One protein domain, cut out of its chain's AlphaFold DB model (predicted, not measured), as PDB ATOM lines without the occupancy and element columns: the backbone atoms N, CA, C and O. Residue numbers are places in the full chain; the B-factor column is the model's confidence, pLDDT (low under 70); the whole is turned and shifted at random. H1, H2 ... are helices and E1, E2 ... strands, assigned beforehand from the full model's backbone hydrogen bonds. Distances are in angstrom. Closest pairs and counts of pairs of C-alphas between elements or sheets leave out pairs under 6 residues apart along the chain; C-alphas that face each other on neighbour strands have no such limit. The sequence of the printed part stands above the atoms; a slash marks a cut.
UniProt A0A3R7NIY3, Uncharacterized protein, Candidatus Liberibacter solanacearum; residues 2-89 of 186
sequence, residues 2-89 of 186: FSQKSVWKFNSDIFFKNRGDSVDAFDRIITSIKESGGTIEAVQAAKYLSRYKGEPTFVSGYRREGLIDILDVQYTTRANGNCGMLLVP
ATOM      1  N   PHE A   2      27.435 -39.024  -2.352       96.38
ATOM      2  CA  PHE A   2      28.643 -39.670  -1.852       96.38
ATOM      3  C   PHE A   2      29.909 -38.963  -2.335       96.38
ATOM      4  O   PHE A   2      29.933 -38.393  -3.425       96.38
ATOM      5  N   SER A   3      30.936 -38.961  -1.493       96.50
ATOM      6  CA  SER A   3      32.271 -38.444  -1.797       96.50
ATOM      7  C   SER A   3      33.289 -39.039  -0.824       96.50
ATOM      8  O   SER A   3      32.911 -39.738   0.118       96.50
ATOM      9  N   GLN A   4      34.562 -38.664  -0.963       97.75
ATOM     10  CA  GLN A   4      35.596 -39.019   0.011       97.75
ATOM     11  C   GLN A   4      35.227 -38.612   1.447       97.75
ATOM     12  O   GLN A   4      35.562 -39.318   2.392       97.75
ATOM     13  N   LYS A   5      34.494 -37.506   1.626       98.00
ATOM     14  CA  LYS A   5      34.051 -37.054   2.953       98.00
ATOM     15  C   LYS A   5      32.985 -37.951   3.567       98.00
ATOM     16  O   LYS A   5      32.792 -37.887   4.771       98.00
ATOM     17  N   SER A   6      32.293 -38.765   2.772       98.12
ATOM     18  CA  SER A   6      31.307 -39.722   3.279       98.12
ATOM     19  C   SER A   6      31.954 -40.904   4.000       98.12
ATOM     20  O   SER A   6      31.259 -41.593   4.741       98.12
ATOM     21  N   VAL A   7      33.250 -41.139   3.778       98.06
ATOM     22  CA  VAL A   7      33.996 -42.230   4.402       98.06
ATOM     23  C   VAL A   7      34.147 -41.966   5.895       98.06
ATOM     24  O   VAL A   7      34.576 -40.891   6.312       98.06
ATOM     25  N   TRP A   8      33.832 -42.973   6.699       97.38
ATOM     26  CA  TRP A   8      34.016 -42.942   8.141       97.38
ATOM     27  C   TRP A   8      34.603 -44.262   8.637       97.38
ATOM     28  O   TRP A   8      34.327 -45.330   8.092       97.38
ATOM     29  N   LYS A   9      35.432 -44.188   9.680       94.62
ATOM     30  CA  LYS A   9      36.040 -45.357  10.317       94.62
ATOM     31  C   LYS A   9      35.215 -45.748  11.533       94.62
ATOM     32  O   LYS A   9      35.049 -44.940  12.441       94.62
ATOM     33  N   PHE A  10      34.760 -46.998  11.558       91.44
ATOM     34  CA  PHE A  10      33.976 -47.523  12.667       91.44
ATOM     35  C   PHE A  10      34.705 -47.381  14.003       91.44
ATOM     36  O   PHE A  10      35.879 -47.737  14.123       91.44
ATOM     37  N   ASN A  11      33.979 -46.893  15.007       88.31
ATOM     38  CA  ASN A  11      34.425 -46.843  16.390       88.31
ATOM     39  C   ASN A  11      33.492 -47.713  17.245       88.31
ATOM     40  O   ASN A  11      32.362 -47.320  17.551       88.31
ATOM     41  N   SER A  12      33.974 -48.903  17.611       86.81
ATOM     42  CA  SER A  12      33.230 -49.875  18.416       86.81
ATOM     43  C   SER A  12      32.923 -49.364  19.817       86.81
ATOM     44  O   SER A  12      31.833 -49.623  20.320       86.81
ATOM     45  N   ASP A  13      33.846 -48.621  20.427       87.50
ATOM     46  CA  ASP A  13      33.717 -48.150  21.809       87.50
ATOM     47  C   ASP A  13      32.555 -47.169  21.934       87.50
ATOM     48  O   ASP A  13      31.772 -47.230  22.877       87.50
ATOM     49  N   ILE A  14      32.398 -46.307  20.928       86.81
ATOM     50  CA  ILE A  14      31.285 -45.365  20.842       86.81
ATOM     51  C   ILE A  14      30.004 -46.088  20.416       86.81
ATOM     52  O   ILE A  14      28.955 -45.883  21.018       86.81
ATOM     53  N   PHE A  15      30.058 -46.954  19.399       86.12
ATOM     54  CA  PHE A  15      28.857 -47.629  18.891       86.12
ATOM     55  C   PHE A  15      28.204 -48.555  19.932       86.12
ATOM     56  O   PHE A  15      26.977 -48.588  20.062       86.12
ATOM     57  N   PHE A  16      29.016 -49.289  20.695       84.69
ATOM     58  CA  PHE A  16      28.551 -50.180  21.758       84.69
ATOM     59  C   PHE A  16      28.463 -49.503  23.127       84.69
ATOM     60  O   PHE A  16      28.112 -50.166  24.108       84.69
ATOM     61  N   LYS A  17      28.713 -48.191  23.214       82.75
ATOM     62  CA  LYS A  17      28.474 -47.429  24.438       82.75
ATOM     63  C   LYS A  17      27.009 -47.590  24.849       82.75
ATOM     64  O   LYS A  17      26.092 -47.421  24.041       82.75
ATOM     65  N   ASN A  18      26.793 -47.983  26.102       71.38
ATOM     66  CA  ASN A  18      25.468 -48.263  26.667       71.38
ATOM     67  C   ASN A  18      24.649 -49.275  25.834       71.38
ATOM     68  O   ASN A  18      23.443 -49.115  25.611       71.38
ATOM     69  N   ARG A  19      25.306 -50.307  25.287       65.81
ATOM     70  CA  ARG A  19      24.625 -51.439  24.640       65.81
ATOM     71  C   ARG A  19      23.742 -52.136  25.685       65.81
ATOM     72  O   ARG A  19      24.255 -52.769  26.598       65.81
ATOM     73  N   GLY A  20      22.426 -51.973  25.558       61.31
ATOM     74  CA  GLY A  20      21.432 -52.362  26.568       61.31
ATOM     75  C   GLY A  20      20.262 -51.377  26.629       61.31
ATOM     76  O   GLY A  20      19.129 -51.784  26.864       61.31
ATOM     77  N   ASP A  21      20.516 -50.108  26.300       61.34
ATOM     78  CA  ASP A  21      19.459 -49.114  26.112       61.34
ATOM     79  C   ASP A  21      18.672 -49.423  24.831       61.34
ATOM     80  O   ASP A  21      19.274 -49.780  23.808       61.34
ATOM     81  N   SER A  22      17.348 -49.228  24.851       62.22
ATOM     82  CA  SER A  22      16.407 -49.476  23.739       62.22
ATOM     83  C   SER A  22      16.559 -48.512  22.550       62.22
ATOM     84  O   SER A  22      15.584 -48.174  21.881       62.22
ATOM     85  N   VAL A  23      17.770 -48.008  22.311       64.31
ATOM     86  CA  VAL A  23      18.103 -47.163  21.166       64.31
ATOM     87  C   VAL A  23      18.252 -48.048  19.939       64.31
ATOM     88  O   VAL A  23      19.079 -48.968  19.928       64.31
ATOM     89  N   ASP A  24      17.466 -47.733  18.912       82.38
ATOM     90  CA  ASP A  24      17.497 -48.400  17.619       82.38
ATOM     91  C   ASP A  24      18.909 -48.361  17.005       82.38
ATOM     92  O   ASP A  24      19.646 -47.373  17.106       82.38
ATOM     93  N   ALA A  25      19.316 -49.462  16.375       79.38
ATOM     94  CA  ALA A  25      20.662 -49.598  15.837       79.38
ATOM     95  C   ALA A  25      20.962 -48.578  14.714       79.38
ATOM     96  O   ALA A  25      22.124 -48.196  14.535       79.38
ATOM     97  N   PHE A  26      19.939 -48.082  14.001       86.38
ATOM     98  CA  PHE A  26      20.078 -46.973  13.054       86.38
ATOM     99  C   PHE A  26      20.493 -45.687  13.762       86.38
ATOM    100  O   PHE A  26      21.428 -45.011  13.333       86.38
ATOM    101  N   ASP A  27      19.827 -45.338  14.858       87.06
ATOM    102  CA  ASP A  27      20.148 -44.114  15.590       87.06
ATOM    103  C   ASP A  27      21.536 -44.203  16.234       87.06
ATOM    104  O   ASP A  27      22.276 -43.211  16.269       87.06
ATOM    105  N   ARG A  28      21.946 -45.408  16.652       89.62
ATOM    106  CA  ARG A  28      23.294 -45.663  17.182       89.62
ATOM    107  C   ARG A  28      24.392 -45.417  16.155       89.62
ATOM    108  O   ARG A  28      25.371 -44.754  16.493       89.62
ATOM    109  N   ILE A  29      24.254 -45.883  14.907       92.81
ATOM    110  CA  ILE A  29      25.303 -45.645  13.899       92.81
ATOM    111  C   ILE A  29      25.438 -44.152  13.582       92.81
ATOM    112  O   ILE A  29      26.547 -43.627  13.510       92.81
ATOM    113  N   ILE A  30      24.318 -43.432  13.490       94.94
ATOM    114  CA  ILE A  30      24.331 -41.988  13.238       94.94
ATOM    115  C   ILE A  30      24.957 -41.215  14.400       94.94
ATOM    116  O   ILE A  30      25.721 -40.275  14.173       94.94
ATOM    117  N   THR A  31      24.639 -41.602  15.633       93.31
ATOM    118  CA  THR A  31      25.219 -40.997  16.838       93.31
ATOM    119  C   THR A  31      26.715 -41.277  16.915       93.31
ATOM    120  O   THR A  31      27.490 -40.346  17.115       93.31
ATOM    121  N   SER A  32      27.139 -42.510  16.626       94.25
ATOM    122  CA  SER A  32      28.554 -42.895  16.628       94.25
ATOM    123  C   SER A  32      29.388 -42.086  15.633       94.25
ATOM    124  O   SER A  32      30.457 -41.582  15.988       94.25
ATOM    125  N   ILE A  33      28.873 -41.859  14.418       96.38
ATOM    126  CA  ILE A  33      29.538 -40.996  13.429       96.38
ATOM    127  C   ILE A  33      29.704 -39.575  13.981       96.38
ATOM    128  O   ILE A  33      30.785 -39.008  13.883       96.38
ATOM    129  N   LYS A  34      28.663 -38.999  14.592       96.06
ATOM    130  CA  LYS A  34      28.721 -37.631  15.134       96.06
ATOM    131  C   LYS A  34      29.684 -37.505  16.315       96.06
ATOM    132  O   LYS A  34      30.500 -36.591  16.332       96.06
ATOM    133  N   GLU A  35      29.594 -38.408  17.288       94.75
ATOM    134  CA  GLU A  35      30.399 -38.361  18.518       94.75
ATOM    135  C   GLU A  35      31.888 -38.604  18.259       94.75
ATOM    136  O   GLU A  35      32.737 -38.064  18.961       94.75
ATOM    137  N   SER A  36      32.215 -39.370  17.218       95.00
ATOM    138  CA  SER A  36      33.599 -39.596  16.782       95.00
ATOM    139  C   SER A  36      34.160 -38.493  15.875       95.00
ATOM    140  O   SER A  36      35.277 -38.627  15.378       95.00
ATOM    141  N   GLY A  37      33.411 -37.408  15.636       94.94
ATOM    142  CA  GLY A  37      33.851 -36.294  14.789       94.94
ATOM    143  C   GLY A  37      33.745 -36.559  13.282       94.94
ATOM    144  O   GLY A  37      34.433 -35.916  12.492       94.94
ATOM    145  N   GLY A  38      32.899 -37.504  12.865       96.75
ATOM    146  CA  GLY A  38      32.586 -37.749  11.460       96.75
ATOM    147  C   GLY A  38      31.933 -36.543  10.779       96.75
ATOM    148  O   GLY A  38      31.288 -35.700  11.406       96.75
ATOM    149  N   THR A  39      32.098 -36.459   9.461       97.69
ATOM    150  CA  THR A  39      31.598 -35.332   8.662       97.69
ATOM    151  C   THR A  39      30.070 -35.338   8.547       97.69
ATOM    152  O   THR A  39      29.398 -36.359   8.741       97.69
ATOM    153  N   ILE A  40      29.497 -34.198   8.146       97.19
ATOM    154  CA  ILE A  40      28.066 -34.126   7.834       97.19
ATOM    155  C   ILE A  40      27.706 -35.029   6.642       97.19
ATOM    156  O   ILE A  40      26.640 -35.644   6.640       97.19
ATOM    157  N   GLU A  41      28.608 -35.177   5.669       98.00
ATOM    158  CA  GLU A  41      28.438 -36.060   4.517       98.00
ATOM    159  C   GLU A  41      28.433 -37.542   4.917       98.00
ATOM    160  O   GLU A  41      27.665 -38.316   4.346       98.00
ATOM    161  N   ALA A  42      29.235 -37.947   5.908       98.12
ATOM    162  CA  ALA A  42      29.219 -39.307   6.450       98.12
ATOM    163  C   ALA A  42      27.889 -39.604   7.154       98.12
ATOM    164  O   ALA A  42      27.274 -40.647   6.921       98.12
ATOM    165  N   VAL A  43      27.380 -38.648   7.940       97.75
ATOM    166  CA  VAL A  43      26.056 -38.751   8.576       97.75
ATOM    167  C   VAL A  43      24.943 -38.876   7.532       97.75
ATOM    168  O   VAL A  43      24.046 -39.706   7.677       97.75
ATOM    169  N   GLN A  44      24.973 -38.056   6.479       97.62
ATOM    170  CA  GLN A  44      23.973 -38.100   5.409       97.62
ATOM    171  C   GLN A  44      24.032 -39.414   4.626       97.62
ATOM    172  O   GLN A  44      22.991 -40.032   4.398       97.62
ATOM    173  N   ALA A  45      25.238 -39.866   4.270       97.75
ATOM    174  CA  ALA A  45      25.450 -41.131   3.582       97.75
ATOM    175  C   ALA A  45      24.933 -42.313   4.413       97.75
ATOM    176  O   ALA A  45      24.161 -43.117   3.897       97.75
ATOM    177  N   ALA A  46      25.273 -42.380   5.703       97.06
ATOM    178  CA  ALA A  46      24.812 -43.447   6.586       97.06
ATOM    179  C   ALA A  46      23.286 -43.442   6.761       97.06
ATOM    180  O   ALA A  46      22.656 -44.496   6.695       97.06
ATOM    181  N   LYS A  47      22.654 -42.266   6.898       96.81
ATOM    182  CA  LYS A  47      21.184 -42.158   6.964       96.81
ATOM    183  C   LYS A  47      20.517 -42.694   5.703       96.81
ATOM    184  O   LYS A  47      19.521 -43.408   5.799       96.81
ATOM    185  N   TYR A  48      21.031 -42.310   4.538       96.38
ATOM    186  CA  TYR A  48      20.487 -42.749   3.261       96.38
ATOM    187  C   TYR A  48      20.683 -44.255   3.067       96.38
ATOM    188  O   TYR A  48      19.714 -44.970   2.823       96.38
ATOM    189  N   LEU A  49      21.918 -44.744   3.230       96.12
ATOM    190  CA  LEU A  49      22.258 -46.150   3.022       96.12
ATOM    191  C   LEU A  49      21.526 -47.060   3.993       96.12
ATOM    192  O   LEU A  49      21.007 -48.083   3.565       96.12
ATOM    193  N   SER A  50      21.418 -46.667   5.263       95.06
ATOM    194  CA  SER A  50      20.726 -47.507   6.234       95.06
ATOM    195  C   SER A  50      19.252 -47.668   5.866       95.06
ATOM    196  O   SER A  50      18.722 -48.772   5.913       95.06
ATOM    197  N   ARG A  51      18.577 -46.593   5.424       93.75
ATOM    198  CA  ARG A  51      17.182 -46.683   4.946       93.75
ATOM    199  C   ARG A  51      17.067 -47.524   3.682       93.75
ATOM    200  O   ARG A  51      16.132 -48.303   3.560       93.75
ATOM    201  N   TYR A  52      18.005 -47.352   2.756       92.88
ATOM    202  CA  TYR A  52      18.030 -48.091   1.499       92.88
ATOM    203  C   TYR A  52      18.237 -49.598   1.721       92.88
ATOM    204  O   TYR A  52      17.632 -50.406   1.024       92.88
ATOM    205  N   LYS A  53      19.075 -49.977   2.694       91.25
ATOM    206  CA  LYS A  53      19.384 -51.373   3.031       91.25
ATOM    207  C   LYS A  53      18.436 -51.996   4.051       91.25
ATOM    208  O   LYS A  53      18.360 -53.215   4.119       91.25
ATOM    209  N   GLY A  54      17.726 -51.186   4.831       91.50
ATOM    210  CA  GLY A  54      16.924 -51.672   5.951       91.50
ATOM    211  C   GLY A  54      17.762 -52.088   7.166       91.50
ATOM    212  O   GLY A  54      17.231 -52.720   8.073       91.50
ATOM    213  N   GLU A  55      19.045 -51.717   7.218       91.75
ATOM    214  CA  GLU A  55      19.942 -52.022   8.337       91.75
ATOM    215  C   GLU A  55      21.037 -50.953   8.519       91.75
ATOM    216  O   GLU A  55      21.393 -50.274   7.551       91.75
ATOM    217  N   PRO A  56      21.629 -50.812   9.718       92.75
ATOM    218  CA  PRO A  56      22.694 -49.846   9.987       92.75
ATOM    219  C   PRO A  56      23.908 -50.021   9.064       92.75
ATOM    220  O   PRO A  56      24.651 -51.001   9.148       92.75
ATOM    221  N   THR A  57      24.112 -49.037   8.188       95.19
ATOM    222  CA  THR A  57      25.108 -49.075   7.111       95.19
ATOM    223  C   THR A  57      25.864 -47.754   7.027       95.19
ATOM    224  O   THR A  57      25.259 -46.681   7.066       95.19
ATOM    225  N   PHE A  58      27.183 -47.812   6.842       96.62
ATOM    226  CA  PHE A  58      28.018 -46.632   6.595       96.62
ATOM    227  C   PHE A  58      29.039 -46.884   5.479       96.62
ATOM    228  O   PHE A  58      29.304 -48.029   5.115       96.62
ATOM    229  N   VAL A  59      29.605 -45.805   4.932       98.00
ATOM    230  CA  VAL A  59      30.645 -45.866   3.894       98.00
ATOM    231  C   VAL A  59      32.009 -46.021   4.561       98.00
ATOM    232  O   VAL A  59      32.449 -45.130   5.286       98.00
ATOM    233  N   SER A  60      32.679 -47.139   4.311       97.38
ATOM    234  CA  SER A  60      34.024 -47.445   4.813       97.38
ATOM    235  C   SER A  60      35.121 -47.139   3.789       97.38
ATOM    236  O   SER A  60      36.276 -46.950   4.168       97.38
ATOM    237  N   GLY A  61      34.762 -47.034   2.509       97.62
ATOM    238  CA  GLY A  61      35.668 -46.694   1.419       97.62
ATOM    239  C   GLY A  61      34.930 -45.998   0.281       97.62
ATOM    240  O   GLY A  61      33.734 -46.197   0.073       97.62
ATOM    241  N   TYR A  62      35.639 -45.138  -0.438       98.06
ATOM    242  CA  TYR A  62      35.102 -44.403  -1.575       98.06
ATOM    243  C   TYR A  62      36.152 -44.332  -2.671       98.06
ATOM    244  O   TYR A  62      37.313 -44.008  -2.421       98.06
ATOM    245  N   ARG A  63      35.719 -44.579  -3.902       96.75
ATOM    246  CA  ARG A  63      36.462 -44.242  -5.114       96.75
ATOM    247  C   ARG A  63      35.480 -43.866  -6.218       96.75
ATOM    248  O   ARG A  63      34.291 -44.158  -6.122       96.75
ATOM    249  N   ARG A  64      35.968 -43.217  -7.269       95.44
ATOM    250  CA  ARG A  64      35.162 -42.849  -8.437       95.44
ATOM    251  C   ARG A  64      35.817 -43.366  -9.699       95.44
ATOM    252  O   ARG A  64      37.016 -43.186  -9.883       95.44
ATOM    253  N   GLU A  65      35.001 -43.939 -10.570       95.12
ATOM    254  CA  GLU A  65      35.402 -44.368 -11.899       95.12
ATOM    255  C   GLU A  65      34.509 -43.718 -12.946       95.12
ATOM    256  O   GLU A  65      33.314 -43.999 -13.037       95.12
ATOM    257  N   GLY A  66      35.078 -42.768 -13.692       92.81
ATOM    258  CA  GLY A  66      34.312 -41.906 -14.587       92.81
ATOM    259  C   GLY A  66      33.147 -41.232 -13.853       92.81
ATOM    260  O   GLY A  66      33.345 -40.416 -12.954       92.81
ATOM    261  N   LEU A  67      31.924 -41.593 -14.247       94.25
ATOM    262  CA  LEU A  67      30.667 -41.068 -13.706       94.25
ATOM    263  C   LEU A  67      30.017 -41.964 -12.635       94.25
ATOM    264  O   LEU A  67      28.869 -41.725 -12.253       94.25
ATOM    265  N   ILE A  68      30.722 -43.001 -12.182       96.56
ATOM    266  CA  ILE A  68      30.211 -44.003 -11.246       96.56
ATOM    267  C   ILE A  68      30.981 -43.887  -9.935       96.56
ATOM    268  O   ILE A  68      32.201 -44.065  -9.902       96.56
ATOM    269  N   ASP A  69      30.275 -43.591  -8.844       97.44
ATOM    270  CA  ASP A  69      30.872 -43.716  -7.516       97.44
ATOM    271  C   ASP A  69      30.877 -45.190  -7.108       97.44
ATOM    272  O   ASP A  69      29.919 -45.919  -7.358       97.44
ATOM    273  N   ILE A  70      31.951 -45.625  -6.463       97.12
ATOM    274  CA  ILE A  70      32.079 -46.965  -5.908       97.12
ATOM    275  C   ILE A  70      32.291 -46.825  -4.407       97.12
ATOM    276  O   ILE A  70      33.248 -46.190  -3.956       97.12
ATOM    277  N   LEU A  71      31.361 -47.392  -3.647       97.81
ATOM    278  CA  LEU A  71      31.353 -47.340  -2.194       97.81
ATOM    279  C   LEU A  71      31.706 -48.711  -1.657       97.81
ATOM    280  O   LEU A  71      31.005 -49.673  -1.963       97.81
ATOM    281  N   ASP A  72      32.711 -48.774  -0.798       96.38
ATOM    282  CA  ASP A  72      32.827 -49.881   0.138       96.38
ATOM    283  C   ASP A  72      31.970 -49.508   1.357       96.38
ATOM    284  O   ASP A  72      32.032 -48.382   1.865       96.38
ATOM    285  N   VAL A  73      31.109 -50.423   1.791       96.00
ATOM    286  CA  VAL A  73      30.186 -50.218   2.911       96.00
ATOM    287  C   VAL A  73      30.389 -51.282   3.971       96.00
ATOM    288  O   VAL A  73      30.862 -52.381   3.684       96.00
ATOM    289  N   GLN A  74      30.017 -50.962   5.205       94.88
ATOM    290  CA  GLN A  74      29.964 -51.931   6.293       94.88
ATOM    291  C   GLN A  74      28.589 -51.948   6.954       94.88
ATOM    292  O   GLN A  74      27.939 -50.908   7.083       94.88
ATOM    293  N   TYR A  75      28.194 -53.141   7.393       92.00
ATOM    294  CA  TYR A  75      26.930 -53.449   8.051       92.00
ATOM    295  C   TYR A  75      27.207 -53.801   9.514       92.00
ATOM    296  O   TYR A  75      27.766 -54.856   9.814       92.00
ATOM    297  N   THR A  76      26.853 -52.919  10.449       86.75
ATOM    298  CA  THR A  76      27.353 -53.021  11.838       86.75
ATOM    299  C   THR A  76      26.647 -54.077  12.685       86.75
ATOM    300  O   THR A  76      27.083 -54.364  13.798       86.75
ATOM    301  N   THR A  77      25.541 -54.635  12.196       82.88
ATOM    302  CA  THR A  77      24.712 -55.609  12.922       82.88
ATOM    303  C   THR A  77      24.810 -57.025  12.370       82.88
ATOM    304  O   THR A  77      24.278 -57.948  12.984       82.88
ATOM    305  N   ARG A  78      25.480 -57.225  11.229       83.94
ATOM    306  CA  ARG A  78      25.649 -58.555  10.641       83.94
ATOM    307  C   ARG A  78      26.745 -59.326  11.370       83.94
ATOM    308  O   ARG A  78      27.835 -58.803  11.582       83.94
ATOM    309  N   ALA A  79      26.463 -60.582  11.713       74.94
ATOM    310  CA  ALA A  79      27.455 -61.484  12.297       74.94
ATOM    311  C   ALA A  79      28.484 -61.972  11.259       74.94
ATOM    312  O   ALA A  79      29.659 -62.096  11.580       74.94
ATOM    313  N   ASN A  80      28.047 -62.190  10.013       74.56
ATOM    314  CA  ASN A  80      28.867 -62.635   8.884       74.56
ATOM    315  C   ASN A  80      28.604 -61.734   7.666       74.56
ATOM    316  O   ASN A  80      27.505 -61.194   7.540       74.56
ATOM    317  N   GLY A  81      29.583 -61.575   6.765       75.69
ATOM    318  CA  GLY A  81      29.414 -60.755   5.554       75.69
ATOM    319  C   GLY A  81      29.109 -59.287   5.876       75.69
ATOM    320  O   GLY A  81      28.155 -58.699   5.362       75.69
ATOM    321  N   ASN A  82      29.887 -58.704   6.791       86.94
ATOM    322  CA  ASN A  82      29.684 -57.351   7.313       86.94
ATOM    323  C   ASN A  82      30.217 -56.241   6.390       86.94
ATOM    324  O   ASN A  82      30.203 -55.076   6.779       86.94
ATOM    325  N   CYS A  83      30.674 -56.580   5.185       90.31
ATOM    326  CA  CYS A  83      31.132 -55.640   4.176       90.31
ATOM    327  C   CYS A  83      30.327 -55.785   2.881       90.31
ATOM    328  O   CYS A  83      29.771 -56.844   2.580       90.31
ATOM    329  N   GLY A  84      30.249 -54.696   2.125       91.56
ATOM    330  CA  GLY A  84      29.550 -54.612   0.852       91.56
ATOM    331  C   GLY A  84      30.242 -53.674  -0.112       91.56
ATOM    332  O   GLY A  84      31.039 -52.834   0.304       91.56
ATOM    333  N   MET A  85      29.900 -53.791  -1.391       94.62
ATOM    334  CA  MET A  85      30.304 -52.811  -2.388       94.62
ATOM    335  C   MET A  85      29.105 -52.382  -3.226       94.62
ATOM    336  O   MET A  85      28.346 -53.212  -3.733       94.62
ATOM    337  N   LEU A  86      28.922 -51.069  -3.339       95.94
ATOM    338  CA  LEU A  86      27.820 -50.456  -4.067       95.94
ATOM    339  C   LEU A  86      28.367 -49.621  -5.220       95.94
ATOM    340  O   LEU A  86      29.245 -48.782  -5.019       95.94
ATOM    341  N   LEU A  87      27.801 -49.804  -6.407       96.38
ATOM    342  CA  LEU A  87      27.994 -48.891  -7.529       96.38
ATOM    343  C   LEU A  87      26.870 -47.860  -7.495       96.38
ATOM    344  O   LEU A  87      25.696 -48.210  -7.351       96.38
ATOM    345  N   VAL A  88      27.230 -46.590  -7.633       97.19
ATOM    346  CA  VAL A  88      26.296 -45.468  -7.701       97.19
ATOM    347  C   VAL A  88      26.345 -44.912  -9.119       97.19
ATOM    348  O   VAL A  88      27.268 -44.162  -9.455       97.19
ATOM    349  N   PRO A  89      25.383 -45.284  -9.977       95.94
ATOM    350  CA  PRO A  89      25.251 -44.664 -11.281       95.94
ATOM    351  C   PRO A  89      24.945 -43.169 -11.139       95.94
ATOM    352  O   PRO A  89      24.392 -42.724 -10.132       95.94
TER     353      PRO A  89
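Overview. This is residues 2 to 89 of the 186 residues of an uncharacterized protein of Candidatus Liberibacter solanacearum (UniProt A0A3R7NIY3). A strongly twisted sheet of three antiparallel strands has H3 packed on one face, and H2 lies side by side with H3 as the other half of a helical hairpin, only grazing the sheet. The short H1 packs on H2, away from the sheet, and the long axis runs from the loop at Gly 20 to the turn at Gly 66, between E1 and E2. The printed part has 88 residues, with three named helices followed by three named strands, H1 H2 H3 E1 E2 E3; the sheet's order is E1, E2, E3. The class is mixed, helices and strands. The whole is compact, with a radius of gyration of the C-alphas of 12.6 A, yet elongated in outline, spanning 44 by 27 by 18 A.

Along the chain. The printed part begins at Phe 2, with C-alpha at (28.643, -39.670, -1.852). H1 is residues 12 to 15, 4.9 A long, and begins at C-alpha 12, (33.230, -49.875, 18.416). H2 is residues 25 to 35, 15.1 A long. H3, the longest helix, is residues 40 to 53, 19.9 A. E1 is residues 57 to 65, 22.1 A, and bends by 66 degrees at residue 60. E2 is residues 68 to 75, 21.7 A. E3 is residues 83 to 88, 16.4 A, and ends at C-alpha 88, (26.296, -45.468, -7.701).

Arrangement. E1, E2 and E3 form a meander, each strand the antiparallel neighbour of the one before, with E1 and E3 as edge strands. E1 and E2 are a hairpin at 158 degrees, with N 60 and O 72 at 2.8 A and N 70 and O 63 at 2.8 A, both within hydrogen-bond range. E2 and E3 are a hairpin at 155 degrees, with N 73 and O 84 at 2.8 A. H3 is on one face of this sheet, giving two layers, a helix over a sheet; its closest C-alphas with E1 are those of Ala 46 and Phe 58, 4.5 A apart. H3 and E2 are near each other, with 5 pairs of C-alphas within 10 A. H2 and H3 touch as a helical hairpin, at a shallow tilt of 11 degrees, opposite ways; the closest C-alphas are those of Ile 30 and Val 43, 5.9 A apart. H2 only grazes the sheet, with its residues 25 to 33. H1 touches H2, the closest C-alphas being those of Phe 15 and Ser 32, 5.3 A apart. H1 is not on the sheet and is apart from H3. In H2 and H3 every O i to N i+4 pair is within hydrogen-bond range; H1 is too short for such a pair.

Size, cuts and confidence. The two C-alphas farthest apart are those of Gly 20 and Gly 66, 44.4 A. The printed part has no cut. The links H2 to H3, H3 to E1 and E1 to E2 are tight, those from H1 to H2 and E2 to E3 are short, and no link is long. The mean pLDDT of the printed part is 91.0, and residues 19 to 23 are under 70.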